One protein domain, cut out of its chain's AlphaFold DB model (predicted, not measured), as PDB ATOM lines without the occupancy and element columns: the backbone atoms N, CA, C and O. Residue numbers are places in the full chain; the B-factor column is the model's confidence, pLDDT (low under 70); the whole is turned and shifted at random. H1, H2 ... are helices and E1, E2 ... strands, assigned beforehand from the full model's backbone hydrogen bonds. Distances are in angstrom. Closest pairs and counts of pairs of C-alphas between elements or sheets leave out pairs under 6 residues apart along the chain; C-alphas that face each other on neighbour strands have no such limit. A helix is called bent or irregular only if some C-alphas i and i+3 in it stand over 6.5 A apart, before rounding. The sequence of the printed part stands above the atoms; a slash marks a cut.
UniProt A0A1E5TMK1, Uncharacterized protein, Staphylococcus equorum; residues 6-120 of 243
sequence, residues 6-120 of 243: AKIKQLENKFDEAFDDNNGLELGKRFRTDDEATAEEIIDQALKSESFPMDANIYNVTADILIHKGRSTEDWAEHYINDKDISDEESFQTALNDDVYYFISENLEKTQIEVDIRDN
ATOM      1  N   ALA A   6      -3.868  57.402  -5.001       83.69
ATOM      2  CA  ALA A   6      -4.291  56.830  -3.719       83.69
ATOM      3  C   ALA A   6      -4.208  55.292  -3.646       83.69
ATOM      4  O   ALA A   6      -4.114  54.740  -2.553       83.69
ATOM      5  N   LYS A   7      -4.271  54.606  -4.791       83.44
ATOM      6  CA  LYS A   7      -4.167  53.146  -4.906       83.44
ATOM      7  C   LYS A   7      -2.713  52.693  -4.992       83.44
ATOM      8  O   LYS A   7      -2.354  51.730  -4.326       83.44
ATOM      9  N   ILE A   8      -1.882  53.417  -5.742       86.62
ATOM     10  CA  ILE A   8      -0.430  53.177  -5.789       86.62
ATOM     11  C   ILE A   8       0.132  53.244  -4.365       86.62
ATOM     12  O   ILE A   8       0.765  52.298  -3.909       86.62
ATOM     13  N   LYS A   9      -0.297  54.247  -3.591       91.81
ATOM     14  CA  LYS A   9       0.066  54.401  -2.180       91.81
ATOM     15  C   LYS A   9      -0.312  53.229  -1.262       91.81
ATOM     16  O   LYS A   9       0.333  53.010  -0.241       91.81
ATOM     17  N   GLN A  10      -1.366  52.473  -1.575       92.94
ATOM     18  CA  GLN A  10      -1.716  51.284  -0.783       92.94
ATOM     19  C   GLN A  10      -0.751  50.128  -1.054       92.94
ATOM     20  O   GLN A  10      -0.388  49.415  -0.122       92.94
ATOM     21  N   LEU A  11      -0.317  49.964  -2.306       93.12
ATOM     22  CA  LEU A  11       0.708  48.985  -2.664       93.12
ATOM     23  C   LEU A  11       2.090  49.406  -2.155       93.12
ATOM     24  O   LEU A  11       2.809  48.557  -1.644       93.12
ATOM     25  N   GLU A  12       2.427  50.697  -2.213       94.88
ATOM     26  CA  GLU A  12       3.645  51.255  -1.602       94.88
ATOM     27  C   GLU A  12       3.777  50.836  -0.142       94.88
ATOM     28  O   GLU A  12       4.768  50.213   0.223       94.88
ATOM     29  N   ASN A  13       2.744  51.105   0.668       94.44
ATOM     30  CA  ASN A  13       2.740  50.746   2.085       94.44
ATOM     31  C   ASN A  13       2.951  49.243   2.296       94.44
ATOM     32  O   ASN A  13       3.632  48.852   3.231       94.44
ATOM     33  N   LYS A  14       2.390  48.402   1.425       94.81
ATOM     34  CA  LYS A  14       2.544  46.948   1.510       94.81
ATOM     35  C   LYS A  14       3.970  46.495   1.195       94.81
ATOM     36  O   LYS A  14       4.481  45.593   1.850       94.81
ATOM     37  N   PHE A  15       4.613  47.112   0.204       96.06
ATOM     38  CA  PHE A  15       6.032  46.882  -0.060       96.06
ATOM     39  C   PHE A  15       6.903  47.410   1.081       96.06
ATOM     40  O   PHE A  15       7.840  46.722   1.472       96.06
ATOM     41  N   ASP A  16       6.593  48.582   1.642       95.12
ATOM     42  CA  ASP A  16       7.314  49.118   2.804       95.12
ATOM     43  C   ASP A  16       7.184  48.174   4.002       95.12
ATOM     44  O   ASP A  16       8.197  47.794   4.571       95.12
ATOM     45  N   GLU A  17       5.975  47.709   4.326       94.94
ATOM     46  CA  GLU A  17       5.745  46.720   5.386       94.94
ATOM     47  C   GLU A  17       6.548  45.435   5.155       94.94
ATOM     48  O   GLU A  17       7.161  44.929   6.090       94.94
ATOM     49  N   ALA A  18       6.595  44.930   3.918       95.06
ATOM     50  CA  ALA A  18       7.350  43.723   3.592       95.06
ATOM     51  C   ALA A  18       8.871  43.909   3.748       95.06
ATOM     52  O   ALA A  18       9.536  43.021   4.275       95.06
ATOM     53  N   PHE A  19       9.430  45.039   3.300       95.94
ATOM     54  CA  PHE A  19      10.869  45.318   3.406       95.94
ATOM     55  C   PHE A  19      11.306  45.740   4.816       95.94
ATOM     56  O   PHE A  19      12.441  45.467   5.206       95.94
ATOM     57  N   ASP A  20      10.434  46.398   5.579       93.50
ATOM     58  CA  ASP A  20      10.744  46.885   6.925       93.50
ATOM     59  C   ASP A  20      10.521  45.804   8.006       93.50
ATOM     60  O   ASP A  20      11.009  45.960   9.132       93.50
ATOM     61  N   ASP A  21       9.838  44.692   7.692       91.19
ATOM     62  CA  ASP A  21       9.607  43.590   8.638       91.19
ATOM     63  C   ASP A  21      10.929  42.984   9.131       91.19
ATOM     64  O   ASP A  21      11.738  42.451   8.363       91.19
ATOM     65  N   ASN A  22      11.169  43.130  10.437       91.19
ATOM     66  CA  ASN A  22      12.445  42.863  11.103       91.19
ATOM     67  C   ASN A  22      13.661  43.371  10.306       91.19
ATOM     68  O   ASN A  22      14.697  42.708  10.272       91.19
ATOM     69  N   ASN A  23      13.540  44.544   9.673       92.06
ATOM     70  CA  ASN A  23      14.588  45.143   8.845       92.06
ATOM     71  C   ASN A  23      15.068  44.202   7.719       92.06
ATOM     72  O   ASN A  23      16.265  43.986   7.553       92.06
ATOM     73  N   GLY A  24      14.141  43.592   6.975       93.75
ATOM     74  CA  GLY A  24      14.440  42.720   5.831       93.75
ATOM     75  C   GLY A  24      14.805  41.276   6.192       93.75
ATOM     76  O   GLY A  24      14.994  40.450   5.294       93.75
ATOM     77  N   LEU A  25      14.872  40.942   7.485       95.94
ATOM     78  CA  LEU A  25      15.229  39.605   7.960       95.94
ATOM     79  C   LEU A  25      14.157  38.555   7.633       95.94
ATOM     80  O   LEU A  25      14.497  37.425   7.289       95.94
ATOM     81  N   GLU A  26      12.866  38.887   7.736       95.94
ATOM     82  CA  GLU A  26      11.807  37.902   7.452       95.94
ATOM     83  C   GLU A  26      11.757  37.524   5.968       95.94
ATOM     84  O   GLU A  26      11.612  36.344   5.637       95.94
ATOM     85  N   LEU A  27      11.979  38.493   5.070       96.44
ATOM     86  CA  LEU A  27      12.145  38.221   3.640       96.44
ATOM     87  C   LEU A  27      13.337  37.294   3.392       96.44
ATOM     88  O   LEU A  27      13.194  36.313   2.667       96.44
ATOM     89  N   GLY A  28      14.485  37.564   4.018       96.56
ATOM     90  CA  GLY A  28      15.679  36.739   3.859       96.56
ATOM     91  C   GLY A  28      15.532  35.318   4.407       96.56
ATOM     92  O   GLY A  28      15.942  34.363   3.751       96.56
ATOM     93  N   LYS A  29      14.876  35.137   5.563       95.81
ATOM     94  CA  LYS A  29      14.556  33.802   6.109       95.81
ATOM     95  C   LYS A  29      13.652  33.002   5.182       95.81
ATOM     96  O   LYS A  29      13.861  31.801   4.989       95.81
ATOM     97  N   ARG A  30      12.631  33.655   4.627       96.38
ATOM     98  CA  ARG A  30      11.714  33.005   3.695       96.38
ATOM     99  C   ARG A  30      12.414  32.669   2.384       96.38
ATOM    100  O   ARG A  30      12.312  31.530   1.942       96.38
ATOM    101  N   PHE A  31      13.206  33.598   1.854       96.25
ATOM    102  CA  PHE A  31      14.037  33.380   0.672       96.25
ATOM    103  C   PHE A  31      14.960  32.174   0.842       96.25
ATOM    104  O   PHE A  31      14.947  31.274   0.012       96.25
ATOM    105  N   ARG A  32      15.659  32.081   1.978       94.25
ATOM    106  CA  ARG A  32      16.495  30.922   2.321       94.25
ATOM    107  C   ARG A  32      15.730  29.596   2.319       94.25
ATOM    108  O   ARG A  32      16.317  28.562   2.033       94.25
ATOM    109  N   THR A  33      14.446  29.611   2.670       94.69
ATOM    110  CA  THR A  33      13.610  28.401   2.690       94.69
ATOM    111  C   THR A  33      13.118  28.022   1.293       94.69
ATOM    112  O   THR A  33      13.043  26.838   0.973       94.69
ATOM    113  N   ASP A  34      12.768  29.011   0.470       95.25
ATOM    114  CA  ASP A  34      12.184  28.785  -0.854       95.25
ATOM    115  C   ASP A  34      13.243  28.540  -1.945       95.25
ATOM    116  O   ASP A  34      12.987  27.782  -2.881       95.25
ATOM    117  N   ASP A  35      14.429  29.142  -1.814       95.19
ATOM    118  CA  ASP A  35      15.574  28.989  -2.718       95.19
ATOM    119  C   ASP A  35      16.885  28.837  -1.922       95.19
ATOM    120  O   ASP A  35      17.753  29.714  -1.881       95.19
ATOM    121  N   GLU A  36      17.011  27.690  -1.252       94.94
ATOM    122  CA  GLU A  36      18.177  27.347  -0.430       94.94
ATOM    123  C   GLU A  36      19.488  27.373  -1.228       94.94
ATOM    124  O   GLU A  36      20.500  27.839  -0.716       94.94
ATOM    125  N   ALA A  37      19.464  26.944  -2.494       95.31
ATOM    126  CA  ALA A  37      20.656  26.881  -3.337       95.31
ATOM    127  C   ALA A  37      21.233  28.276  -3.622       95.31
ATOM    128  O   ALA A  37      22.442  28.487  -3.514       95.31
ATOM    129  N   THR A  38      20.375  29.243  -3.955       94.88
ATOM    130  CA  THR A  38      20.820  30.623  -4.188       94.88
ATOM    131  C   THR A  38      21.211  31.307  -2.878       94.88
ATOM    132  O   THR A  38      22.174  32.074  -2.837       94.88
ATOM    133  N   ALA A  39      20.500  31.021  -1.785       95.69
ATOM    134  CA  ALA A  39      20.852  31.528  -0.462       95.69
ATOM    135  C   ALA A  39      22.226  31.026   0.016       95.69
ATOM    136  O   ALA A  39      23.001  31.812   0.564       95.69
ATOM    137  N   GLU A  40      22.542  29.750  -0.221       96.12
ATOM    138  CA  GLU A  40      23.858  29.161   0.044       96.12
ATOM    139  C   GLU A  40      24.945  29.877  -0.763       96.12
ATOM    140  O   GLU A  40      25.930  30.325  -0.183       96.12
ATOM    141  N   GLU A  41      24.732  30.110  -2.064       95.81
ATOM    142  CA  GLU A  41      25.697  30.841  -2.896       95.81
ATOM    143  C   GLU A  41      25.965  32.266  -2.377       95.81
ATOM    144  O   GLU A  41      27.120  32.699  -2.316       95.81
ATOM    145  N   ILE A  42      24.918  32.996  -1.980       96.19
ATOM    146  CA  ILE A  42      25.036  34.357  -1.433       96.19
ATOM    147  C   ILE A  42      25.842  34.356  -0.128       96.19
ATOM    148  O   ILE A  42      26.739  35.187   0.047       96.19
ATOM    149  N   ILE A  43      25.544  33.427   0.782       96.88
ATOM    150  CA  ILE A  43      26.247  33.330   2.066       96.88
ATOM    151  C   ILE A  43      27.698  32.897   1.856       96.88
ATOM    152  O   ILE A  43      28.590  33.523   2.421       96.88
ATOM    153  N   ASP A  44      27.970  31.923   0.992       96.38
ATOM    154  CA  ASP A  44      29.330  31.480   0.676       96.38
ATOM    155  C   ASP A  44      30.195  32.610   0.107       96.38
ATOM    156  O   ASP A  44      31.386  32.715   0.417       96.38
ATOM    157  N   GLN A  45      29.620  33.467  -0.740       96.25
ATOM    158  CA  GLN A  45      30.319  34.645  -1.253       96.25
ATOM    159  C   GLN A  45      30.656  35.633  -0.130       96.25
ATOM    160  O   GLN A  45      31.783  36.137  -0.085       96.25
ATOM    161  N   ALA A  46      29.722  35.873   0.793       96.88
ATOM    162  CA  ALA A  46      29.951  36.734   1.950       96.88
ATOM    163  C   ALA A  46      31.021  36.155   2.893       96.88
ATOM    164  O   ALA A  46      31.967  36.857   3.249       96.88
ATOM    165  N   LEU A  47      30.952  34.861   3.214       97.06
ATOM    166  CA  LEU A  47      31.942  34.162   4.042       97.06
ATOM    167  C   LEU A  47      33.350  34.264   3.447       97.06
ATOM    168  O   LEU A  47      34.295  34.631   4.146       97.06
ATOM    169  N   LYS A  48      33.490  34.032   2.135       95.25
ATOM    170  CA  LYS A  48      34.767  34.201   1.423       95.25
ATOM    171  C   LYS A  48      35.284  35.635   1.503       95.25
ATOM    172  O   LYS A  48      36.487  35.836   1.652       95.25
ATOM    173  N   SER A  49      34.401  36.631   1.410       95.38
ATOM    174  CA  SER A  49      34.792  38.042   1.527       95.38
ATOM    175  C   SER A  49      35.304  38.401   2.929       95.38
ATOM    176  O   SER A  49      36.242  39.188   3.049       95.38
ATOM    177  N   GLU A  50      34.782  37.732   3.959       94.62
ATOM    178  CA  GLU A  50      35.209  37.843   5.360       94.62
ATOM    179  C   GLU A  50      36.352  36.873   5.726       94.62
ATOM    180  O   GLU A  50      36.702  36.718   6.895       94.62
ATOM    181  N   SER A  51      36.986  36.240   4.729       94.88
ATOM    182  CA  SER A  51      38.127  35.320   4.894       94.88
ATOM    183  C   SER A  51      37.833  34.050   5.703       94.88
ATOM    184  O   SER A  51      38.759  33.424   6.224       94.88
ATOM    185  N   PHE A  52      36.568  33.637   5.797       96.12
ATOM    186  CA  PHE A  52      36.239  32.310   6.313       96.12
ATOM    187  C   PHE A  52      36.770  31.213   5.369       96.12
ATOM    188  O   PHE A  52      36.817  31.414   4.149       96.12
ATOM    189  N   PRO A  53      37.189  30.053   5.910       93.50
ATOM    190  CA  PRO A  53      37.697  28.946   5.104       93.50
ATOM    191  C   PRO A  53      36.595  28.309   4.252       93.50
ATOM    192  O   PRO A  53      35.410  28.488   4.515       93.50
ATOM    193  N   MET A  54      36.985  27.522   3.243       90.12
ATOM    194  CA  MET A  54      36.038  26.878   2.317       90.12
ATOM    195  C   MET A  54      35.048  25.922   2.994       90.12
ATOM    196  O   MET A  54      33.976  25.687   2.446       90.12
ATOM    197  N   ASP A  55      35.402  25.386   4.160       90.12
ATOM    198  CA  ASP A  55      34.537  24.485   4.920       90.12
ATOM    199  C   ASP A  55      33.456  25.237   5.714       90.12
ATOM    200  O   ASP A  55      32.485  24.626   6.170       90.12
ATOM    201  N   ALA A  56      33.592  26.557   5.876       94.38
ATOM    202  CA  ALA A  56      32.565  27.398   6.471       94.38
ATOM    203  C   ALA A  56      31.412  27.602   5.481       94.38
ATOM    204  O   ALA A  56      31.622  27.976   4.330       94.38
ATOM    205  N   ASN A  57      30.189  27.365   5.945       93.38
ATOM    206  CA  ASN A  57      28.975  27.403   5.141       93.38
ATOM    207  C   ASN A  57      27.753  27.752   6.005       93.38
ATOM    208  O   ASN A  57      27.821  27.914   7.226       93.38
ATOM    209  N   ILE A  58      26.594  27.811   5.358       91.56
ATOM    210  CA  ILE A  58      25.307  28.171   5.961       91.56
ATOM    211  C   ILE A  58      24.838  27.251   7.119       91.56
ATOM    212  O   ILE A  58      23.941  27.622   7.886       91.56
ATOM    213  N   TYR A  59      25.411  26.050   7.258       92.00
ATOM    214  CA  TYR A  59      25.042  25.068   8.286       92.00
ATOM    215  C   TYR A  59      25.933  25.126   9.530       92.00
ATOM    216  O   TYR A  59      25.507  24.684  10.599       92.00
ATOM    217  N   ASN A  60      27.154  25.651   9.409       92.38
ATOM    218  CA  ASN A  60      28.117  25.740  10.510       92.38
ATOM    219  C   ASN A  60      28.525  27.180  10.867       92.38
ATOM    220  O   ASN A  60      29.288  27.356  11.816       92.38
ATOM    221  N   VAL A  61      27.985  28.184  10.169       94.81
ATOM    222  CA  VAL A  61      28.101  29.606  10.514       94.81
ATOM    223  C   VAL A  61      26.729  30.209  10.810       94.81
ATOM    224  O   VAL A  61      25.755  29.993  10.084       94.81
ATOM    225  N   THR A  62      26.651  31.028  11.857       94.50
ATOM    226  CA  THR A  62      25.480  31.872  12.117       94.50
ATOM    227  C   THR A  62      25.462  33.063  11.152       94.50
ATOM    228  O   THR A  62      26.061  34.103  11.433       94.50
ATOM    229  N   ALA A  63      24.759  32.922  10.028       95.19
ATOM    230  CA  ALA A  63      24.564  33.985   9.042       95.19
ATOM    231  C   ALA A  63      23.087  34.146   8.650       95.19
ATOM    232  O   ALA A  63      22.364  33.155   8.485       95.19
ATOM    233  N   ASP A  64      22.661  35.396   8.473       96.12
ATOM    234  CA  ASP A  64      21.342  35.750   7.946       96.12
ATOM    235  C   ASP A  64      21.464  36.546   6.648       96.12
ATOM    236  O   ASP A  64      22.384  37.340   6.474       96.12
ATOM    237  N   ILE A  65      20.488  36.365   5.760       97.25
ATOM    238  CA  ILE A  65      20.298  37.225   4.593       97.25
ATOM    239  C   ILE A  65      19.319  38.329   4.993       97.25
ATOM    240  O   ILE A  65      18.257  38.048   5.549       97.25
ATOM    241  N   LEU A  66      19.662  39.574   4.693       97.75
ATOM    242  CA  LEU A  66      18.805  40.741   4.844       97.75
ATOM    243  C   LEU A  66      18.459  41.258   3.448       97.75
ATOM    244  O   LEU A  66      19.343  41.564   2.647       97.75
ATOM    245  N   ILE A  67      17.163  41.329   3.143       97.62
ATOM    246  CA  ILE A  67      16.681  41.811   1.846       97.62
ATOM    247  C   ILE A  67      16.068  43.191   2.041       97.62
ATOM    248  O   ILE A  67      14.974  43.337   2.587       97.62
ATOM    249  N   HIS A  68      16.768  44.210   1.558       96.88
ATOM    250  CA  HIS A  68      16.336  45.597   1.603       96.88
ATOM    251  C   HIS A  68      15.829  46.073   0.245       96.88
ATOM    252  O   HIS A  68      16.165  45.549  -0.824       96.88
ATOM    253  N   LYS A  69      15.041  47.145   0.270       95.38
ATOM    254  CA  LYS A  69      14.627  47.824  -0.953       95.38
ATOM    255  C   LYS A  69      15.841  48.455  -1.645       95.38
ATOM    256  O   LYS A  69      16.479  49.349  -1.102       95.38
ATOM    257  N   GLY A  70      16.140  48.020  -2.870       94.81
ATOM    258  CA  GLY A  70      17.183  48.624  -3.716       94.81
ATOM    259  C   GLY A  70      16.717  49.877  -4.474       94.81
ATOM    260  O   GLY A  70      17.496  50.520  -5.175       94.81
ATOM    261  N   ARG A  71      15.431  50.221  -4.351       94.38
ATOM    262  CA  ARG A  71      14.752  51.367  -4.977       94.38
ATOM    263  C   ARG A  71      13.579  51.816  -4.107       94.38
ATOM    264  O   ARG A  71      13.297  51.188  -3.086       94.38
ATOM    265  N   SER A  72      12.894  52.888  -4.498       95.88
ATOM    266  CA  SER A  72      11.737  53.371  -3.739       95.88
ATOM    267  C   SER A  72      10.581  52.358  -3.763       95.88
ATOM    268  O   SER A  72      10.460  51.550  -4.688       95.88
ATOM    269  N   THR A  73       9.727  52.371  -2.740       94.75
ATOM    270  CA  THR A  73       8.531  51.514  -2.692       94.75
ATOM    271  C   THR A  73       7.451  51.944  -3.678       94.75
ATOM    272  O   THR A  73       6.697  51.091  -4.143       94.75
ATOM    273  N   GLU A  74       7.450  53.215  -4.088       94.81
ATOM    274  CA  GLU A  74       6.680  53.726  -5.231       94.81
ATOM    275  C   GLU A  74       7.102  53.011  -6.520       94.81
ATOM    276  O   GLU A  74       6.267  52.391  -7.177       94.81
ATOM    277  N   ASP A  75       8.407  52.942  -6.807       95.06
ATOM    278  CA  ASP A  75       8.913  52.221  -7.983       95.06
ATOM    279  C   ASP A  75       8.579  50.719  -7.938       95.06
ATOM    280  O   ASP A  75       8.370  50.090  -8.978       95.06
ATOM    281  N   TRP A  76       8.549  50.111  -6.747       96.06
ATOM    282  CA  TRP A  76       8.115  48.720  -6.572       96.06
ATOM    283  C   TRP A  76       6.624  48.539  -6.858       96.06
ATOM    284  O   TRP A  76       6.261  47.622  -7.599       96.06
ATOM    285  N   ALA A  77       5.776  49.418  -6.323       94.62
ATOM    286  CA  ALA A  77       4.334  49.397  -6.534       94.62
ATOM    287  C   ALA A  77       3.971  49.614  -8.009       94.62
ATOM    288  O   ALA A  77       3.185  48.849  -8.574       94.62
ATOM    289  N   GLU A  78       4.580  50.605  -8.661       93.31
ATOM    290  CA  GLU A  78       4.400  50.847 -10.094       93.31
ATOM    291  C   GLU A  78       4.899  49.669 -10.933       93.31
ATOM    292  O   GLU A  78       4.244  49.265 -11.897       93.31
ATOM    293  N   HIS A  79       6.038  49.078 -10.567       94.44
ATOM    294  CA  HIS A  79       6.551  47.908 -11.270       94.44
ATOM    295  C   HIS A  79       5.601  46.715 -11.161       94.44
ATOM    296  O   HIS A  79       5.335  46.071 -12.171       94.44
ATOM    297  N   TYR A  80       5.053  46.465  -9.973       94.50
ATOM    298  CA  TYR A  80       4.079  45.403  -9.733       94.50
ATOM    299  C   TYR A  80       2.800  45.600 -10.554       94.50
ATOM    300  O   TYR A  80       2.332  44.667 -11.204       94.50
ATOM    301  N   ILE A  81       2.260  46.825 -10.582       92.69
ATOM    302  CA  ILE A  81       1.084  47.178 -11.392       92.69
ATOM    303  C   ILE A  81       1.321  46.874 -12.871       92.69
ATOM    304  O   ILE A  81       0.463  46.274 -13.520       92.69
ATOM    305  N   ASN A  82       2.475  47.292 -13.391       91.56
ATOM    306  CA  ASN A  82       2.814  47.124 -14.798       91.56
ATOM    307  C   ASN A  82       3.075  45.654 -15.159       91.56
ATOM    308  O   ASN A  82       2.655  45.216 -16.225       91.56
ATOM    309  N   ASP A  83       3.743  44.896 -14.287       92.88
ATOM    310  CA  ASP A  83       4.055  43.479 -14.517       92.88
ATOM    311  C   ASP A  83       2.805  42.588 -14.462       92.88
ATOM    312  O   ASP A  83       2.629  41.698 -15.294       92.88
ATOM    313  N   LYS A  84       1.887  42.871 -13.528       89.81
ATOM    314  CA  LYS A  84       0.626  42.128 -13.366       89.81
ATOM    315  C   LYS A  84      -0.529  42.651 -14.236       89.81
ATOM    316  O   LYS A  84      -1.645  42.157 -14.096       89.81
ATOM    317  N   ASP A  85      -0.278  43.625 -15.117       89.69
ATOM    318  CA  ASP A  85      -1.268  44.268 -16.007       89.69
ATOM    319  C   ASP A  85      -2.543  44.739 -15.271       89.69
ATOM    320  O   ASP A  85      -3.683  44.547 -15.710       89.69
ATOM    321  N   ILE A  86      -2.360  45.353 -14.098       88.31
ATOM    322  CA  ILE A  86      -3.474  45.800 -13.256       88.31
ATOM    323  C   ILE A  86      -4.084  47.057 -13.874       88.31
ATOM    324  O   ILE A  86      -3.474  48.126 -13.891       88.31
ATOM    325  N   SER A  87      -5.315  46.944 -14.368       85.88
ATOM    326  CA  SER A  87      -5.979  48.036 -15.096       85.88
ATOM    327  C   SER A  87      -7.405  48.342 -14.627       85.88
ATOM    328  O   SER A  87      -7.991  49.348 -15.052       85.88
ATOM    329  N   ASP A  88      -7.949  47.535 -13.714       86.62
ATOM    330  CA  ASP A  88      -9.314  47.629 -13.198       86.62
ATOM    331  C   ASP A  88      -9.374  47.457 -11.662       86.62
ATOM    332  O   ASP A  88      -8.361  47.305 -10.982       86.62
ATOM    333  N   GLU A  89     -10.570  47.590 -11.080       85.31
ATOM    334  CA  GLU A  89     -10.755  47.502  -9.623       85.31
ATOM    335  C   GLU A  89     -10.581  46.077  -9.089       85.31
ATOM    336  O   GLU A  89     -10.022  45.899  -8.013       85.31
ATOM    337  N   GLU A  90     -11.055  45.071  -9.817       87.31
ATOM    338  CA  GLU A  90     -11.036  43.676  -9.380       87.31
ATOM    339  C   GLU A  90      -9.602  43.133  -9.364       87.31
ATOM    340  O   GLU A  90      -9.173  42.534  -8.371       87.31
ATOM    341  N   SER A  91      -8.823  43.433 -10.409       88.06
ATOM    342  CA  SER A  91      -7.388  43.122 -10.452       88.06
ATOM    343  C   SER A  91      -6.612  43.839  -9.344       88.06
ATOM    344  O   SER A  91      -5.761  43.232  -8.695       88.06
ATOM    345  N   PHE A  92      -6.954  45.096  -9.040       88.56
ATOM    346  CA  PHE A  92      -6.309  45.837  -7.953       88.56
ATOM    347  C   PHE A  92      -6.627  45.264  -6.562       88.56
ATOM    348  O   PHE A  92      -5.733  45.136  -5.728       88.56
ATOM    349  N   GLN A  93      -7.878  44.874  -6.300       87.75
ATOM    350  CA  GLN A  93      -8.234  44.229  -5.029       87.75
ATOM    351  C   GLN A  93      -7.555  42.865  -4.868       87.75
ATOM    352  O   GLN A  93      -7.198  42.488  -3.753       87.75
ATOM    353  N   THR A  94      -7.332  42.134  -5.962       88.06
ATOM    354  CA  THR A  94      -6.563  40.879  -5.934       88.06
ATOM    355  C   THR A  94      -5.109  41.153  -5.538       88.06
ATOM    356  O   THR A  94      -4.638  40.612  -4.544       88.06
ATOM    357  N   ALA A  95      -4.456  42.115  -6.192       88.31
ATOM    358  CA  ALA A  95      -3.093  42.549  -5.872       88.31
ATOM    359  C   ALA A  95      -2.893  43.000  -4.413       88.31
ATOM    360  O   ALA A  95      -1.860  42.740  -3.789       88.31
ATOM    361  N   LEU A  96      -3.893  43.658  -3.821       87.38
ATOM    362  CA  LEU A  96      -3.853  44.019  -2.402       87.38
ATOM    363  C   LEU A  96      -3.916  42.814  -1.462       87.38
ATOM    364  O   LEU A  96      -3.422  42.918  -0.341       87.38
ATOM    365  N   ASN A  97      -4.445  41.678  -1.904       88.62
ATOM    366  CA  ASN A  97      -4.459  40.437  -1.133       88.62
ATOM    367  C   ASN A  97      -3.279  39.507  -1.462       88.62
ATOM    368  O   ASN A  97      -3.003  38.600  -0.683       88.62
ATOM    369  N   ASP A  98      -2.564  39.747  -2.563       90.69
ATOM    370  CA  ASP A  98      -1.441  38.912  -2.997       90.69
ATOM    371  C   ASP A  98      -0.240  38.995  -2.056       90.69
ATOM    372  O   ASP A  98       0.083  40.038  -1.503       90.69
ATOM    373  N   ASP A  99       0.493  37.909  -1.893       92.00
ATOM    374  CA  ASP A  99       1.732  37.959  -1.133       92.00
ATOM    375  C   ASP A  99       2.852  38.581  -1.983       92.00
ATOM    376  O   ASP A  99       3.348  37.962  -2.928       92.00
ATOM    377  N   VAL A 100       3.243  39.821  -1.663       94.69
ATOM    378  CA  VAL A 100       4.257  40.568  -2.431       94.69
ATOM    379  C   VAL A 100       5.643  39.933  -2.356       94.69
ATOM    380  O   VAL A 100       6.480  40.230  -3.205       94.69
ATOM    381  N   TYR A 101       5.876  39.019  -1.408       95.12
ATOM    382  CA  TYR A 101       7.130  38.283  -1.295       95.12
ATOM    383  C   TYR A 101       7.528  37.596  -2.605       95.12
ATOM    384  O   TYR A 101       8.664  37.750  -3.042       95.12
ATOM    385  N   TYR A 102       6.610  36.880  -3.264       93.94
ATOM    386  CA  TYR A 102       6.956  36.137  -4.482       93.94
ATOM    387  C   TYR A 102       7.413  37.076  -5.595       93.94
ATOM    388  O   TYR A 102       8.366  36.781  -6.305       93.94
ATOM    389  N   PHE A 103       6.798  38.255  -5.685       95.69
ATOM    390  CA  PHE A 103       7.222  39.268  -6.640       95.69
ATOM    391  C   PHE A 103       8.591  39.867  -6.303       95.69
ATOM    392  O   PHE A 103       9.388  40.108  -7.209       95.69
ATOM    393  N   ILE A 104       8.876  40.102  -5.018       96.19
ATOM    394  CA  ILE A 104      10.197  40.552  -4.558       96.19
ATOM    395  C   ILE A 104      11.252  39.486  -4.886       96.19
ATOM    396  O   ILE A 104      12.293  39.824  -5.442       96.19
ATOM    397  N   SER A 105      10.959  38.210  -4.619       93.69
ATOM    398  CA  SER A 105      11.853  37.075  -4.885       93.69
ATOM    399  C   SER A 105      12.117  36.854  -6.379       93.69
ATOM    400  O   SER A 105      13.222  36.487  -6.758       93.69
ATOM    401  N   GLU A 106      11.131  37.095  -7.246       94.00
ATOM    402  CA  GLU A 106      11.306  37.042  -8.708       94.00
ATOM    403  C   GLU A 106      12.133  38.220  -9.254       94.00
ATOM    404  O   GLU A 106      12.571  38.176 -10.400       94.00
ATOM    405  N   ASN A 107      12.332  39.272  -8.451       95.38
ATOM    406  CA  ASN A 107      13.007  40.514  -8.834       95.38
ATOM    407  C   ASN A 107      14.146  40.874  -7.860       95.38
ATOM    408  O   ASN A 107      14.378  42.057  -7.569       95.38
ATOM    409  N   LEU A 108      14.844  39.868  -7.320       94.19
ATOM    410  CA  LEU A 108      15.923  40.065  -6.344       94.19
ATOM    411  C   LEU A 108      17.033  40.980  -6.864       94.19
ATOM    412  O   LEU A 108      17.634  41.710  -6.079       94.19
ATOM    413  N   GLU A 109      17.254  41.043  -8.176       94.31
ATOM    414  CA  GLU A 109      18.224  41.943  -8.806       94.31
ATOM    415  C   GLU A 109      17.918  43.436  -8.596       94.31
ATOM    416  O   GLU A 109      18.779  44.285  -8.823       94.31
ATOM    417  N   LYS A 110      16.694  43.773  -8.168       95.69
ATOM    418  CA  LYS A 110      16.255  45.140  -7.824       95.69
ATOM    419  C   LYS A 110      16.244  45.394  -6.315       95.69
ATOM    420  O   LYS A 110      15.813  46.466  -5.874       95.69
ATOM    421  N   THR A 111      16.660  44.412  -5.522       96.75
ATOM    422  CA  THR A 111      16.818  44.521  -4.071       96.75
ATOM    423  C   THR A 111      18.268  44.839  -3.714       96.75
ATOM    424  O   THR A 111      19.172  44.720  -4.539       96.75
ATOM    425  N   GLN A 112      18.483  45.285  -2.484       96.56
ATOM    426  CA  GLN A 112      19.802  45.341  -1.880       96.56
ATOM    427  C   GLN A 112      19.896  44.174  -0.901       96.56
ATOM    428  O   GLN A 112      19.178  44.152   0.095       96.56
ATOM    429  N   ILE A 113      20.761  43.209  -1.206       96.25
ATOM    430  CA  ILE A 113      20.991  42.038  -0.362       96.25
ATOM    431  C   ILE A 113      22.232  42.289   0.490       96.25
ATOM    432  O   ILE A 113      23.285  42.663  -0.028       96.25
ATOM    433  N   GLU A 114      22.095  42.081   1.791       96.62
ATOM    434  CA  GLU A 114      23.173  42.119   2.773       96.62
ATOM    435  C   GLU A 114      23.220  40.775   3.508       96.62
ATOM    436  O   GLU A 114      22.189  40.126   3.685       96.62
ATOM    437  N   VAL A 115      24.413  40.336   3.908       97.19
ATOM    438  CA  VAL A 115      24.586  39.131   4.725       97.19
ATOM    439  C   VAL A 115      25.151  39.550   6.074       97.19
ATOM    440  O   VAL A 115      26.254  40.087   6.140       97.19
ATOM    441  N   ASP A 116      24.398  39.293   7.141       96.19
ATOM    442  CA  ASP A 116      24.830  39.536   8.518       96.19
ATOM    443  C   ASP A 116      25.482  38.263   9.072       96.19
ATOM    444  O   ASP A 116      24.797  37.308   9.455       96.19
ATOM    445  N   ILE A 117      26.817  38.229   9.067       96.25
ATOM    446  CA  ILE A 117      27.613  37.142   9.648       96.25
ATOM    447  C   ILE A 117      27.845  37.463  11.124       96.25
ATOM    448  O   ILE A 117      28.593  38.374  11.477       96.25
ATOM    449  N   ARG A 118      27.210  36.684  12.000       94.38
ATOM    450  CA  ARG A 118      27.214  36.920  13.451       94.38
ATOM    451  C   ARG A 118      28.315  36.152  14.183       94.38
ATOM    452  O   ARG A 118      28.606  36.463  15.340       94.38
ATOM    453  N   ASP A 119      28.938  35.179  13.524       93.75
ATOM    454  CA  ASP A 119      30.071  34.445  14.081       93.75
ATOM    455  C   ASP A 119      31.383  35.215  13.905       93.75
ATOM    456  O   ASP A 119      31.633  35.879  12.902       93.75
ATOM    457  N   ASN A 120      32.267  35.087  14.892       93.88
ATOM    458  CA  ASN A 120      33.621  35.608  14.802       93.88
ATOM    459  C   ASN A 120      34.550  34.552  14.188       93.88
ATOM    460  O   ASN A 120      34.610  33.435  14.698       93.88
TER     461      ASN A 120
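Overview. This is residues 6 to 120 of the 243 residues of an uncharacterized protein of Staphylococcus equorum (UniProt A0A1E5TMK1). A two-stranded antiparallel ribbon, E1 and E2, has the sharply bent helix H1 and helix H2 packed on it; H1b packs mainly on E1, and H2 lies towards one end of the rod. Towards the other end, H3 packs on the arm H1a, with H4 farther out, while H5, near the middle of the rod, packs on residues 14 to 18 of H1a. The printed part has 115 residues with five named helices and two named strands, in the order H1 H2 E1 H3 H4 H5 E2, and is mostly helix. It is only just loose, close to compact, with a radius of gyration of the C-alphas of 16.3 A and spans of 54 by 20 by 18 A.

Along the chain. H1, residues 6 to 34, begins at C-alpha 6 (-4.291, 56.830, -3.719). Assigned as one helix by its hydrogen bonds, it is bent: C-alphas 19 and 22 are 8.2 A apart. Its arms are H1a, residues 6 to 19, 20.3 A, and H1b, residues 22 to 34, 18.5 A, itself irregular, with C-alphas 23 and 26 at 7.9 A. Then come H2, residues 36 to 49, 19.9 A; E1, 63 to 69, 19.8 A; H3, 73 to 83, 15.0 A; H4, 89 to 97; H5, 100 to 106; and E2, 111 to 117, 19.0 A, ending at C-alpha 117 (27.613, 37.142, 9.648).

Arrangement. H1a touches H3, closest at the C-alphas of Glu 12 and Thr 73, 5.0 A. With residues 14 to 18 alone it touches H5, Phe 15 to Val 100, 7.0 A between C-alphas. H4 is close to H1a but not clearly touching: the C-alphas of Leu 11 and Leu 96 are 6.7 A apart. H1b and H2 touch only at the corner, C-alphas of Arg 32 and Ala 39, 5.2 A. The closest C-alphas of H1b and E1 are Gly 24 and Ile 67, 4.7 A. E1 and E2 are antiparallel at 157 degrees, with N 66 and O 114 at 2.8 A. Each O i to N i+4 pair is within hydrogen-bond range in H2, H3, H4 and H5; in H1a 9 of 10 are, in H1b 7 of 9.

Size, cuts and confidence. The C-alphas of Pro 53 and Glu 89, the two farthest apart, are 53.9 A apart. The H2 to E1 link is long; the printed part has no cut, and no printed residue is under 70 in pLDDT.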